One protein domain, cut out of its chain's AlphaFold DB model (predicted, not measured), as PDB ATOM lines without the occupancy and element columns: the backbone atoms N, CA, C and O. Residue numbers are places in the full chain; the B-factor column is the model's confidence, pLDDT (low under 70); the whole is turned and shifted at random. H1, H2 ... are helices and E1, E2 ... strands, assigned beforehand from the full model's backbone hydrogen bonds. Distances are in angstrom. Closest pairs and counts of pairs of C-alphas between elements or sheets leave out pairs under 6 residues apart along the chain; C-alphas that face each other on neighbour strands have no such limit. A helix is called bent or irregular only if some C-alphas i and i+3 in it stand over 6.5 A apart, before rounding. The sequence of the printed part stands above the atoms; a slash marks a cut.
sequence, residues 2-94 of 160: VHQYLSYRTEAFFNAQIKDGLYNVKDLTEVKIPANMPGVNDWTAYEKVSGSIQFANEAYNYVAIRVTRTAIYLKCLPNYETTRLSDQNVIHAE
ATOM      1  N   VAL A   2     -55.867  18.697 -30.333       85.25
ATOM      2  CA  VAL A   2     -54.783  17.838 -30.873       85.25
ATOM      3  C   VAL A   2     -53.616  18.633 -31.476       85.25
ATOM      4  O   VAL A   2     -52.470  18.357 -31.142       85.25
ATOM      5  N   HIS A   3     -53.894  19.661 -32.286       83.19
ATOM      6  CA  HIS A   3     -52.857  20.528 -32.867       83.19
ATOM      7  C   HIS A   3     -51.939  21.141 -31.798       83.19
ATOM      8  O   HIS A   3     -50.727  20.994 -31.863       83.19
ATOM      9  N   GLN A   4     -52.522  21.750 -30.762       81.00
ATOM     10  CA  GLN A   4     -51.770  22.379 -29.675       81.00
ATOM     11  C   GLN A   4     -50.898  21.374 -28.911       81.00
ATOM     12  O   GLN A   4     -49.760  21.682 -28.566       81.00
ATOM     13  N   TYR A   5     -51.410  20.162 -28.674       84.25
ATOM     14  CA  TYR A   5     -50.636  19.095 -28.041       84.25
ATOM     15  C   TYR A   5     -49.451  18.649 -28.910       84.25
ATOM     16  O   TYR A   5     -48.350  18.471 -28.393       84.25
ATOM     17  N   LEU A   6     -49.656  18.502 -30.223       83.75
ATOM     18  CA  LEU A   6     -48.589  18.157 -31.162       83.75
ATOM     19  C   LEU A   6     -47.517  19.249 -31.205       83.75
ATOM     20  O   LEU A   6     -46.343  18.932 -31.046       83.75
ATOM     21  N   SER A   7     -47.909  20.522 -31.317       75.38
ATOM     22  CA  SER A   7     -46.972  21.652 -31.262       75.38
ATOM     23  C   SER A   7     -46.153  21.641 -29.969       75.38
ATOM     24  O   SER A   7     -44.933  21.751 -30.022       75.38
ATOM     25  N   TYR A   8     -46.800  21.414 -28.821       83.00
ATOM     26  CA  TYR A   8     -46.124  21.324 -27.524       83.00
ATOM     27  C   TYR A   8     -45.122  20.162 -27.442       83.00
ATOM     28  O   TYR A   8     -44.016  20.322 -26.928       83.00
ATOM     29  N   ARG A   9     -45.484  18.975 -27.944       83.00
ATOM     30  CA  ARG A   9     -44.592  17.801 -27.931       83.00
ATOM     31  C   ARG A   9     -43.381  18.008 -28.835       83.00
ATOM     32  O   ARG A   9     -42.269  17.671 -28.434       83.00
ATOM     33  N   THR A  10     -43.603  18.577 -30.014       79.62
ATOM     34  CA  THR A  10     -42.559  18.942 -30.973       79.62
ATOM     35  C   THR A  10     -41.587  19.955 -30.367       79.62
ATOM     36  O   THR A  10     -40.378  19.743 -30.376       79.62
ATOM     37  N   GLU A  11     -42.114  21.002 -29.740       77.31
ATOM     38  CA  GLU A  11     -41.333  22.015 -29.036       77.31
ATOM     39  C   GLU A  11     -40.478  21.420 -27.902       77.31
ATOM     40  O   GLU A  11     -39.273  21.660 -27.832       77.31
ATOM     41  N   ALA A  12     -41.073  20.589 -27.039       82.19
ATOM     42  CA  ALA A  12     -40.354  19.945 -25.940       82.19
ATOM     43  C   ALA A  12     -39.210  19.044 -26.437       82.19
ATOM     44  O   ALA A  12     -38.129  19.023 -25.848       82.19
ATOM     45  N   PHE A  13     -39.437  18.321 -27.535       83.31
ATOM     46  CA  PHE A  13     -38.429  17.471 -28.165       83.31
ATOM     47  C   PHE A  13     -37.244  18.280 -28.710       83.31
ATOM     48  O   PHE A  13     -36.093  17.898 -28.510       83.31
ATOM     49  N   PHE A  14     -37.503  19.422 -29.347       78.19
ATOM     50  CA  PHE A  14     -36.439  20.280 -29.870       78.19
ATOM     51  C   PHE A  14     -35.666  21.004 -28.776       78.19
ATOM     52  O   PHE A  14     -34.440  21.071 -28.836       78.19
ATOM     53  N   ASN A  15     -36.345  21.468 -27.727       79.31
ATOM     54  CA  ASN A  15     -35.672  22.055 -26.571       79.31
ATOM     55  C   ASN A  15     -34.735  21.045 -25.890       79.31
ATOM     56  O   ASN A  15     -33.635  21.411 -25.473       79.31
ATOM     57  N   ALA A  16     -35.125  19.765 -25.836       83.12
ATOM     58  CA  ALA A  16     -34.249  18.695 -25.363       83.12
ATOM     59  C   ALA A  16     -33.022  18.512 -26.275       83.12
ATOM     60  O   ALA A  16     -31.898  18.505 -25.782       83.12
ATOM     61  N   GLN A  17     -33.209  18.471 -27.599       81.19
ATOM     62  CA  GLN A  17     -32.087  18.395 -28.545       81.19
ATOM     63  C   GLN A  17     -31.114  19.572 -28.403       81.19
ATOM     64  O   GLN A  17     -29.903  19.370 -28.351       81.19
ATOM     65  N   ILE A  18     -31.626  20.800 -28.288       80.69
ATOM     66  CA  ILE A  18     -30.795  21.996 -28.111       80.69
ATOM     67  C   ILE A  18     -29.971  21.896 -26.825       80.69
ATOM     68  O   ILE A  18     -28.764  22.155 -26.848       80.69
ATOM     69  N   LYS A  19     -30.602  21.473 -25.722       80.25
ATOM     70  CA  LYS A  19     -29.933  21.241 -24.437       80.25
ATOM     71  C   LYS A  19     -28.809  20.207 -24.561       80.25
ATOM     72  O   LYS A  19     -27.719  20.428 -24.035       80.25
ATOM     73  N   ASP A  20     -29.043  19.143 -25.318       83.75
ATOM     74  CA  ASP A  20     -28.068  18.075 -25.556       83.75
ATOM     75  C   ASP A  20     -26.992  18.461 -26.595       83.75
ATOM     76  O   ASP A  20     -26.057  17.704 -26.850       83.75
ATOM     77  N   GLY A  21     -27.063  19.665 -27.178       81.12
ATOM     78  CA  GLY A  21     -26.130  20.119 -28.214       81.12
ATOM     79  C   GLY A  21     -26.370  19.486 -29.587       81.12
ATOM     80  O   GLY A  21     -25.497  19.541 -30.453       81.12
ATOM     81  N   LEU A  22     -27.535  18.874 -29.784       83.00
ATOM     82  CA  LEU A  22     -27.969  18.219 -31.010       83.00
ATOM     83  C   LEU A  22     -28.619  19.250 -31.939       83.00
ATOM     84  O   LEU A  22     -29.835  19.322 -32.077       83.00
ATOM     85  N   TYR A  23     -27.796  20.082 -32.565       82.56
ATOM     86  CA  TYR A  23     -28.226  21.047 -33.576       82.56
ATOM     87  C   TYR A  23     -27.172  21.181 -34.671       82.56
ATOM     88  O   TYR A  23     -25.978  20.947 -34.469       82.56
ATOM     89  N   ASN A  24     -27.606  21.579 -35.863       81.06
ATOM     90  CA  ASN A  24     -26.689  21.789 -36.967       81.06
ATOM     91  C   ASN A  24     -25.915  23.095 -36.760       81.06
ATOM     92  O   ASN A  24     -26.460  24.191 -36.868       81.06
ATOM     93  N   VAL A  25     -24.612  22.978 -36.511       82.38
ATOM     94  CA  VAL A  25     -23.712  24.126 -36.313       82.38
ATOM     95  C   VAL A  25     -23.709  25.066 -37.530       82.38
ATOM     96  O   VAL A  25     -23.482  26.260 -37.369       82.38
ATOM     97  N   LYS A  26     -24.004  24.555 -38.735       82.56
ATOM     98  CA  LYS A  26     -24.098  25.363 -39.965       82.56
ATOM     99  C   LYS A  26     -25.326  26.273 -40.009       82.56
ATOM    100  O   LYS A  26     -25.342  27.216 -40.792       82.56
ATOM    101  N   ASP A  27     -26.348  25.982 -39.207       81.50
ATOM    102  CA  ASP A  27     -27.572  26.782 -39.146       81.50
ATOM    103  C   ASP A  27     -27.495  27.904 -38.107       81.50
ATOM    104  O   ASP A  27     -28.375  28.764 -38.077       81.50
ATOM    105  N   LEU A  28     -26.434  27.933 -37.295       86.94
ATOM    106  CA  LEU A  28     -26.193  29.007 -36.343       86.94
ATOM    107  C   LEU A  28     -25.852  30.303 -37.075       86.94
ATOM    108  O   LEU A  28     -24.979  30.334 -37.941       86.94
ATOM    109  N   THR A  29     -26.507  31.384 -36.670       88.31
ATOM    110  CA  THR A  29     -26.205  32.731 -37.155       88.31
ATOM    111  C   THR A  29     -25.377  33.460 -36.107       88.31
ATOM    112  O   THR A  29     -25.759  33.515 -34.938       88.31
ATOM    113  N   GLU A  30     -24.229  33.999 -36.512       90.38
ATOM    114  CA  GLU A  30     -23.401  34.822 -35.633       90.38
ATOM    115  C   GLU A  30     -23.958  36.249 -35.592       90.38
ATOM    116  O   GLU A  30     -24.106  36.905 -36.622       90.38
ATOM    117  N   VAL A  31     -24.275  36.722 -34.391       88.69
ATOM    118  CA  VAL A  31     -24.811  38.057 -34.130       88.69
ATOM    119  C   VAL A  31     -23.777  38.856 -33.352       88.69
ATOM    120  O   VAL A  31     -23.323  38.421 -32.295       88.69
ATOM    121  N   LYS A  32     -23.411  40.032 -33.868       90.75
ATOM    122  CA  LYS A  32     -22.495  40.969 -33.210       90.75
ATOM    123  C   LYS A  32     -23.282  42.109 -32.573       90.75
ATOM    124  O   LYS A  32     -23.957  42.860 -33.269       90.75
ATOM    125  N   ILE A  33     -23.122  42.268 -31.268       89.25
ATOM    126  CA  ILE A  33     -23.757  43.304 -30.455       89.25
ATOM    127  C   ILE A  33     -22.655  44.255 -29.994       89.25
ATOM    128  O   ILE A  33     -21.810  43.843 -29.197       89.25
ATOM    129  N   PRO A  34     -22.593  45.496 -30.498       89.94
ATOM    130  CA  PRO A  34     -21.616  46.466 -30.024       89.94
ATOM    131  C   PRO A  34     -21.880  46.805 -28.549       89.94
ATOM    132  O   PRO A  34     -22.999  47.136 -28.172       89.94
ATOM    133  N   ALA A  35     -20.845  46.714 -27.716       86.62
ATOM    134  CA  ALA A  35     -20.913  46.997 -26.286       86.62
ATOM    135  C   ALA A  35     -19.540  47.461 -25.787       86.62
ATOM    136  O   ALA A  35     -18.541  46.775 -25.990       86.62
ATOM    137  N   ASN A  36     -19.476  48.622 -25.133       89.75
ATOM    138  CA  ASN A  36     -18.223  49.155 -24.602       89.75
ATOM    139  C   ASN A  36     -17.960  48.602 -23.193       89.75
ATOM    140  O   ASN A  36     -18.591  49.028 -22.228       89.75
ATOM    141  N   MET A  37     -17.030  47.654 -23.079       89.06
ATOM    142  CA  MET A  37     -16.682  46.951 -21.839       89.06
ATOM    143  C   MET A  37     -15.163  47.001 -21.597       89.06
ATOM    144  O   MET A  37     -14.471  45.990 -21.739       89.06
ATOM    145  N   PRO A  38     -14.612  48.167 -21.212       85.56
ATOM    146  CA  PRO A  38     -13.165  48.383 -21.118       85.56
ATOM    147  C   PRO A  38     -12.464  47.540 -20.036       85.56
ATOM    148  O   PRO A  38     -11.247  47.401 -20.074       85.56
ATOM    149  N   GLY A  39     -13.215  46.956 -19.092       86.62
ATOM    150  CA  GLY A  39     -12.689  46.057 -18.055       86.62
ATOM    151  C   GLY A  39     -12.672  44.571 -18.431       86.62
ATOM    152  O   GLY A  39     -12.203  43.754 -17.642       86.62
ATOM    153  N   VAL A  40     -13.189  44.198 -19.605       87.81
ATOM    154  CA  VAL A  40     -13.247  42.800 -20.045       87.81
ATOM    155  C   VAL A  40     -12.002  42.458 -20.862       87.81
ATOM    156  O   VAL A  40     -11.525  43.248 -21.675       87.81
ATOM    157  N   ASN A  41     -11.449  41.267 -20.650       90.12
ATOM    158  CA  ASN A  41     -10.435  40.724 -21.547       90.12
ATOM    159  C   ASN A  41     -11.106  40.057 -22.740       90.12
ATOM    160  O   ASN A  41     -12.119  39.384 -22.576       90.12
ATOM    161  N   ASP A  42     -10.528  40.221 -23.925       91.81
ATOM    162  CA  ASP A  42     -11.064  39.606 -25.134       91.81
ATOM    163  C   ASP A  42     -10.984  38.082 -25.030       91.81
ATOM    164  O   ASP A  42      -9.909  37.507 -24.841       91.81
ATOM    165  N   TRP A  43     -12.133  37.420 -25.142       92.88
ATOM    166  CA  TRP A  43     -12.199  35.966 -25.110       92.88
ATOM    167  C   TRP A  43     -11.673  35.396 -26.426       92.88
ATOM    168  O   TRP A  43     -12.112  35.781 -27.513       92.88
ATOM    169  N   THR A  44     -10.749  34.441 -26.335       91.19
ATOM    170  CA  THR A  44     -10.148  33.786 -27.507       91.19
ATOM    171  C   THR A  44     -11.109  32.816 -28.193       91.19
ATOM    172  O   THR A  44     -11.033  32.629 -29.406       91.19
ATOM    173  N   ALA A  45     -12.041  32.225 -27.441       93.38
ATOM    174  CA  ALA A  45     -12.985  31.226 -27.923       93.38
ATOM    175  C   ALA A  45     -14.423  31.528 -27.480       93.38
ATOM    176  O   ALA A  45     -14.673  32.354 -26.605       93.38
ATOM    177  N   TYR A  46     -15.371  30.842 -28.120       93.75
ATOM    178  CA  TYR A  46     -16.770  30.835 -27.707       93.75
ATOM    179  C   TYR A  46     -16.963  29.950 -26.479       93.75
ATOM    180  O   TYR A  46     -16.534  28.797 -26.476       93.75
ATOM    181  N   GLU A  47     -17.680  30.462 -25.486       91.75
ATOM    182  CA  GLU A  47     -18.154  29.687 -24.349       91.75
ATOM    183  C   GLU A  47     -19.562  29.149 -24.626       91.75
ATOM    184  O   GLU A  47     -20.398  29.824 -25.235       91.75
ATOM    185  N   LYS A  48     -19.828  27.913 -24.194       90.38
ATOM    186  CA  LYS A  48     -21.120  27.246 -24.382       90.38
ATOM    187  C   LYS A  48     -22.105  27.716 -23.310       90.38
ATOM    188  O   LYS A  48     -22.266  27.070 -22.280       90.38
ATOM    189  N   VAL A  49     -22.756  28.843 -23.577       88.50
ATOM    190  CA  VAL A  49     -23.794  29.429 -22.722       88.50
ATOM    191  C   VAL A  49     -25.098  29.488 -23.497       88.50
ATOM    192  O   VAL A  49     -25.139  30.020 -24.606       88.50
ATOM    193  N   SER A  50     -26.159  28.966 -22.889       88.25
ATOM    194  CA  SER A  50     -27.514  29.063 -23.422       88.25
ATOM    195  C   SER A  50     -28.239  30.263 -22.822       88.25
ATOM    196  O   SER A  50     -28.122  30.536 -21.623       88.25
ATOM    197  N   GLY A  51     -29.012  30.956 -23.646       88.19
ATOM    198  CA  GLY A  51     -29.889  32.027 -23.199       88.19
ATOM    199  C   GLY A  51     -30.774  32.544 -24.316       88.19
ATOM    200  O   GLY A  51     -30.866  31.923 -25.380       88.19
ATOM    201  N   SER A  52     -31.419  33.678 -24.078       89.25
ATOM    202  CA  SER A  52     -32.212  34.366 -25.090       89.25
ATOM    203  C   SER A  52     -31.725  35.793 -25.286       89.25
ATOM    204  O   SER A  52     -31.214  36.440 -24.381       89.25
ATOM    205  N   ILE A  53     -31.844  36.284 -26.509       88.75
ATOM    206  CA  ILE A  53     -31.580  37.670 -26.849       88.75
ATOM    207  C   ILE A  53     -32.795  38.256 -27.544       88.75
ATOM    208  O   ILE A  53     -33.367  37.642 -28.442       88.75
ATOM    209  N   GLN A  54     -33.152  39.470 -27.151       86.94
ATOM    210  CA  GLN A  54     -34.153  40.284 -27.807       86.94
ATOM    211  C   GLN A  54     -33.468  41.475 -28.477       86.94
ATOM    212  O   GLN A  54     -32.768  42.244 -27.817       86.94
ATOM    213  N   PHE A  55     -33.680  41.631 -29.780       82.81
ATOM    214  CA  PHE A  55     -33.298  42.833 -30.518       82.81
ATOM    215  C   PHE A  55     -34.423  43.232 -31.472       82.81
ATOM    216  O   PHE A  55     -35.138  42.386 -32.012       82.81
ATOM    217  N   ALA A  56     -34.600  44.541 -31.651       72.56
ATOM    218  CA  ALA A  56     -35.747  45.122 -32.347       72.56
ATOM    219  C   ALA A  56     -37.088  44.609 -31.781       72.56
ATOM    220  O   ALA A  56     -37.471  44.991 -30.678       72.56
ATOM    221  N   ASN A  57     -37.792  43.750 -32.523       74.00
ATOM    222  CA  ASN A  57     -39.108  43.220 -32.152       74.00
ATOM    223  C   ASN A  57     -39.165  41.683 -32.157       74.00
ATOM    224  O   ASN A  57     -40.245  41.102 -32.076       74.00
ATOM    225  N   GLU A  58     -38.015  41.021 -32.288       78.50
ATOM    226  CA  GLU A  58     -37.920  39.566 -32.315       78.50
ATOM    227  C   GLU A  58     -36.934  39.081 -31.250       78.50
ATOM    228  O   GLU A  58     -35.984  39.769 -30.869       78.50
ATOM    229  N   ALA A  59     -37.188  37.882 -30.741       83.25
ATOM    230  CA  ALA A  59     -36.357  37.254 -29.734       83.25
ATOM    231  C   ALA A  59     -35.868  35.896 -30.233       83.25
ATOM    232  O   ALA A  59     -36.575  35.178 -30.943       83.25
ATOM    233  N   TYR A  60     -34.636  35.570 -29.867       86.88
ATOM    234  CA  TYR A  60     -33.883  34.444 -30.392       86.88
ATOM    235  C   TYR A  60     -33.147  33.736 -29.266       86.88
ATOM    236  O   TYR A  60     -32.644  34.375 -28.349       86.88
ATOM    237  N   ASN A  61     -33.024  32.414 -29.353       88.56
ATOM    238  CA  ASN A  61     -32.181  31.658 -28.433       88.56
ATOM    239  C   ASN A  61     -30.743  31.624 -28.948       88.56
ATOM    240  O   ASN A  61     -30.512  31.414 -30.138       88.56
ATOM    241  N   TYR A  62     -29.771  31.767 -28.054       91.19
ATOM    242  CA  TYR A  62     -28.358  31.571 -28.361       91.19
ATOM    243  C   TYR A  62     -27.796  30.384 -27.580       91.19
ATOM    244  O   TYR A  62     -28.307  30.020 -26.523       91.19
ATOM    245  N   VAL A  63     -26.752  29.762 -28.132       90.81
ATOM    246  CA  VAL A  63     -26.108  28.554 -27.569       90.81
ATOM    247  C   VAL A  63     -24.626  28.743 -27.259       90.81
ATOM    248  O   VAL A  63     -23.996  27.873 -26.655       90.81
ATOM    249  N   ALA A  64     -24.050  29.856 -27.714       92.25
ATOM    250  CA  ALA A  64     -22.684  30.220 -27.400       92.25
ATOM    251  C   ALA A  64     -22.496  31.736 -27.408       92.25
ATOM    252  O   ALA A  64     -23.117  32.438 -28.210       92.25
ATOM    253  N   ILE A  65     -21.590  32.207 -26.557       94.00
ATOM    254  CA  ILE A  65     -21.233  33.616 -26.398       94.00
ATOM    255  C   ILE A  65     -19.715  33.786 -26.465       94.00
ATOM    256  O   ILE A  65     -18.957  32.942 -25.993       94.00
ATOM    257  N   ARG A  66     -19.260  34.879 -27.066       94.44
ATOM    258  CA  ARG A  66     -17.876  35.344 -26.999       94.44
ATOM    259  C   ARG A  66     -17.888  36.830 -26.698       94.44
ATOM    260  O   ARG A  66     -18.493  37.602 -27.436       94.44
ATOM    261  N   VAL A  67     -17.202  37.231 -25.638       92.81
ATOM    262  CA  VAL A  67     -17.177  38.623 -25.186       92.81
ATOM    263  C   VAL A  67     -15.837  39.265 -25.532       92.81
ATOM    264  O   VAL A  67     -14.779  38.662 -25.372       92.81
ATOM    265  N   THR A  68     -15.889  40.495 -26.032       92.94
ATOM    266  CA  THR A  68     -14.722  41.346 -26.292       92.94
ATOM    267  C   THR A  68     -14.961  42.729 -25.702       92.94
ATOM    268  O   THR A  68     -16.100  43.088 -25.411       92.94
ATOM    269  N   ARG A  69     -13.919  43.550 -25.585       93.25
ATOM    270  CA  ARG A  69     -14.004  44.924 -25.058       93.25
ATOM    271  C   ARG A  69     -14.979  45.826 -25.805       93.25
ATOM    272  O   ARG A  69     -15.436  46.813 -25.244       93.25
ATOM    273  N   THR A  70     -15.243  45.528 -27.075       91.12
ATOM    274  CA  THR A  70     -16.029  46.393 -27.972       91.12
ATOM    275  C   THR A  70     -17.346  45.770 -28.422       91.12
ATOM    276  O   THR A  70     -18.201  46.473 -28.966       91.12
ATOM    277  N   ALA A  71     -17.519  44.460 -28.237       91.00
ATOM    278  CA  ALA A  71     -18.705  43.749 -28.686       91.00
ATOM    279  C   ALA A  71     -18.895  42.395 -27.995       91.00
ATOM    280  O   ALA A  71     -17.937  41.719 -27.612       91.00
ATOM    281  N   ILE A  72     -20.148  41.960 -27.946       92.31
ATOM    282  CA  ILE A  72     -20.559  40.597 -27.629       92.31
ATOM    283  C   ILE A  72     -20.912  39.899 -28.941       92.31
ATOM    284  O   ILE A  72     -21.635  40.446 -29.771       92.31
ATOM    285  N   TYR A  73     -20.408  38.688 -29.131       93.00
ATOM    286  CA  TYR A  73     -20.756  37.832 -30.253       93.00
ATOM    287  C   TYR A  73     -21.585  36.659 -29.745       93.00
ATOM    288  O   TYR A  73     -21.163  35.957 -28.827       93.00
ATOM    289  N   LEU A  74     -22.744  36.430 -30.348       92.56
ATOM    290  CA  LEU A  74     -23.638  35.327 -30.012       92.56
ATOM    291  C   LEU A  74     -23.785  34.387 -31.197       92.56
ATOM    292  O   LEU A  74     -23.874  34.830 -32.339       92.56
ATOM    293  N   LYS A  75     -23.869  33.086 -30.925       92.00
ATOM    294  CA  LYS A  75     -24.338  32.104 -31.906       92.00
ATOM    295  C   LYS A  75     -25.806  31.818 -31.652       92.00
ATOM    296  O   LYS A  75     -26.143  31.056 -30.743       92.00
ATOM    297  N   CYS A  76     -26.652  32.445 -32.454       89.75
ATOM    298  CA  CYS A  76     -28.095  32.347 -32.353       89.75
ATOM    299  C   CYS A  76     -28.621  31.175 -33.182       89.75
ATOM    300  O   CYS A  76     -28.183  30.936 -34.311       89.75
ATOM    301  N   LEU A  77     -29.584  30.460 -32.611       87.12
ATOM    302  CA  LEU A  77     -30.408  29.500 -33.324       87.12
ATOM    303  C   LEU A  77     -31.444  30.259 -34.171       87.12
ATOM    304  O   LEU A  77     -31.946  31.300 -33.733       87.12
ATOM    305  N   PRO A  78     -31.788  29.755 -35.366       80.44
ATOM    306  CA  PRO A  78     -32.872  30.325 -36.153       80.44
ATOM    307  C   PRO A  78     -34.196  30.182 -35.395       80.44
ATOM    308  O   PRO A  78     -34.423  29.191 -34.697       80.44
ATOM    309  N   ASN A  79     -35.060  31.189 -35.514       72.62
ATOM    310  CA  ASN A  79     -36.358  31.180 -34.854       72.62
ATOM    311  C   ASN A  79     -37.344  30.341 -35.673       72.62
ATOM    312  O   ASN A  79     -37.631  30.660 -36.828       72.62
ATOM    313  N   TYR A  80     -37.826  29.258 -35.074       71.38
ATOM    314  CA  TYR A  80     -38.883  28.411 -35.618       71.38
ATOM    315  C   TYR A  80     -40.232  28.858 -35.049       71.38
ATOM    316  O   TYR A  80     -40.289  29.249 -33.886       71.38
ATOM    317  N   GLU A  81     -41.319  28.702 -35.809       60.53
ATOM    318  CA  GLU A  81     -42.700  29.038 -35.393       60.53
ATOM    319  C   GLU A  81     -43.095  28.469 -34.011       60.53
ATOM    320  O   GLU A  81     -43.960  29.008 -33.328       60.53
ATOM    321  N   THR A  82     -42.454  27.379 -33.579       57.78
ATOM    322  CA  THR A  82     -42.721  26.686 -32.309       57.78
ATOM    323  C   THR A  82     -41.647  26.907 -31.237       57.78
ATOM    324  O   THR A  82     -41.567  26.117 -30.301       57.78
ATOM    325  N   THR A  83     -40.754  27.886 -31.388       66.00
ATOM    326  CA  THR A  83     -39.615  28.055 -30.469       66.00
ATOM    327  C   THR A  83     -40.015  28.877 -29.253       66.00
ATOM    328  O   THR A  83     -40.251  30.078 -29.366       66.00
ATOM    329  N   ARG A  84     -40.013  28.266 -28.064       72.38
ATOM    330  CA  ARG A  84     -39.996  29.022 -26.807       72.38
ATOM    331  C   ARG A  84     -38.643  29.662 -26.560       72.38
ATOM    332  O   ARG A  84     -37.594  29.050 -26.766       72.38
ATOM    333  N   LEU A  85     -38.686  30.884 -26.052       76.50
ATOM    334  CA  LEU A  85     -37.507  31.577 -25.564       76.50
ATOM    335  C   LEU A  85     -37.044  30.948 -24.253       76.50
ATOM    336  O   LEU A  85     -37.854  30.527 -23.430       76.50
ATOM    337  N   SER A  86     -35.731  30.886 -24.074       74.00
ATOM    338  CA  SER A  86     -35.141  30.576 -22.779       74.00
ATOM    339  C   SER A  86     -35.396  31.731 -21.812       74.00
ATOM    340  O   SER A  86     -35.021  32.866 -22.104       74.00
ATOM    341  N   ASP A  87     -35.943  31.431 -20.635       75.25
ATOM    342  CA  ASP A  87     -36.090  32.404 -19.539       75.25
ATOM    343  C   ASP A  87     -34.751  32.701 -18.831       75.25
ATOM    344  O   ASP A  87     -34.659  33.562 -17.960       75.25
ATOM    345  N   GLN A  88     -33.694  31.964 -19.180       75.81
ATOM    346  CA  GLN A  88     -32.352  32.130 -18.623       75.81
ATOM    347  C   GLN A  88     -31.511  33.066 -19.492       75.81
ATOM    348  O   GLN A  88     -31.563  32.969 -20.718       75.81
ATOM    349  N   ASN A  89     -30.679  33.895 -18.848       81.44
ATOM    350  CA  ASN A  89     -29.698  34.785 -19.483       81.44
ATOM    351  C   ASN A  89     -30.298  35.627 -20.624       81.44
ATOM    352  O   ASN A  89     -29.869  35.529 -21.773       81.44
ATOM    353  N   VAL A  90     -31.319  36.422 -20.299       85.19
ATOM    354  CA  VAL A  90     -31.996  37.295 -21.265       85.19
ATOM    355  C   VAL A  90     -31.141  38.536 -21.531       85.19
ATOM    356  O   VAL A  90     -30.861  39.316 -20.620       85.19
ATOM    357  N   ILE A  91     -30.726  38.722 -22.781       85.19
ATOM    358  CA  ILE A  91     -29.992  39.902 -23.246       85.19
ATOM    359  C   ILE A  91     -30.963  40.806 -24.004       85.19
ATOM    360  O   ILE A  91     -31.585  40.379 -24.974       85.19
ATOM    361  N   HIS A  92     -31.057  42.071 -23.608       85.94
ATOM    362  CA  HIS A  92     -31.790  43.088 -24.360       85.94
ATOM    363  C   HIS A  92     -30.789  43.946 -25.131       85.94
ATOM    364  O   HIS A  92     -29.931  44.591 -24.527       85.94
ATOM    365  N   ALA A  93     -30.868  43.924 -26.460       82.81
ATOM    366  CA  ALA A  93     -30.017  44.729 -27.320       82.81
ATOM    367  C   ALA A  93     -30.857  45.754 -28.088       82.81
ATOM    368  O   ALA A  93     -31.702  45.418 -28.920       82.81
ATOM    369  N   GLU A  94     -30.610  47.025 -27.795       79.75
ATOM    370  CA  GLU A  94     -31.284  48.152 -28.430       79.75
ATOM    371  C   GLU A  94     -30.545  48.573 -29.707       79.75
ATOM    372  O   GLU A  94     -29.321  48.473 -29.794       79.75
TER     373      GLU A  94
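AT A GLANCE: This is residues 2 to 94 of the 160 residues of an uncharacterized protein of Mucilaginibacter sp. OK098 (UniProt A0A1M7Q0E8). One strongly twisted sheet of five strands is folded back on itself into two leaves, E1 with E4 and E2 with E5, with the sharply bent strand E3 as the hinge, and the helix H1 reaches away from this body as an arm along the long axis. The long link of residues 35 to 50 loops out at the far end from H1, and a second long link, residues 77 to 89, joins E4 to E5. The printed part has 93 residues, with one named helix and five named strands in the order H1 E1 E2 E3 E4 E5; the sheet is mixed, in the order E1 E4 E3 E2 E5, and the class is mixed, helices and strands. The whole is only just compact, close to loose, with a radius of gyration of the C-alphas of 14.6 A, and only just elongated, with spans of 52 by 26 by 21 A.

IN THESE COORDINATES: H1, residues 2 to 19, begins at C-alpha 2 (-54.783, 17.838, -30.873) and is 25.9 A long. E1 is residues 29 to 34, 16.1 A. E2 is residues 51 to 55, 13.5 A. E3, residues 58 to 67, is the longest strand by residues, 22.0 A from C-alpha 58 (-37.920, 39.566, -32.315) to C-alpha 67. E4 is residues 71 to 76, 15.2 A. E5, residues 90 to 93, is 9.8 A long and ends at C-alpha 93 (-30.017, 44.729, -27.320).

HOW THE PARTS SIT: E3 bends by 87 degrees at residue 63, and its pairing is staggered: residues 58 to 62 pair with E2 and residues 62 to 67 with E4. E2 and E3 form an antiparallel hairpin, with N 53 and O 60 2.8 A apart, within hydrogen-bond range. E3 and E4 form another, with N 66 and O 73 at 2.8 A. E2, E3 and E4 are a meander, each strand the antiparallel neighbour of the one before. The edge strand E1 is antiparallel to E4 at 158 degrees, with N 31 and O 74 at 2.8 A; E1 to E4 make a Greek key, a meander whose last strand is also the antiparallel neighbour of the strand before it. The other edge strand, E5, is parallel to E2 at 23 degrees, with N 91 and O 52 at 2.8 A. In this folded sheet the leaves E1 E4 and E2 E5 face each other; the closest C-alphas of E1 and E5, those of Ile 33 and Ala 93, are 7.1 A apart. H1 is not on the sheet, but only just, with 4 pairs of C-alphas within 10 A. Every O i to N i+4 pair of H1 is within hydrogen-bond range.

THE WHOLE: The C-alphas farthest apart, those of Val 2 and Pro 38, are 52.5 A from each other. The printed part has no cut. The links E1 to E2, 16 residues, and E4 to E5, 13 residues, are long. The mean pLDDT of the printed part is 84.5, and residues 81 to 83 are under 70.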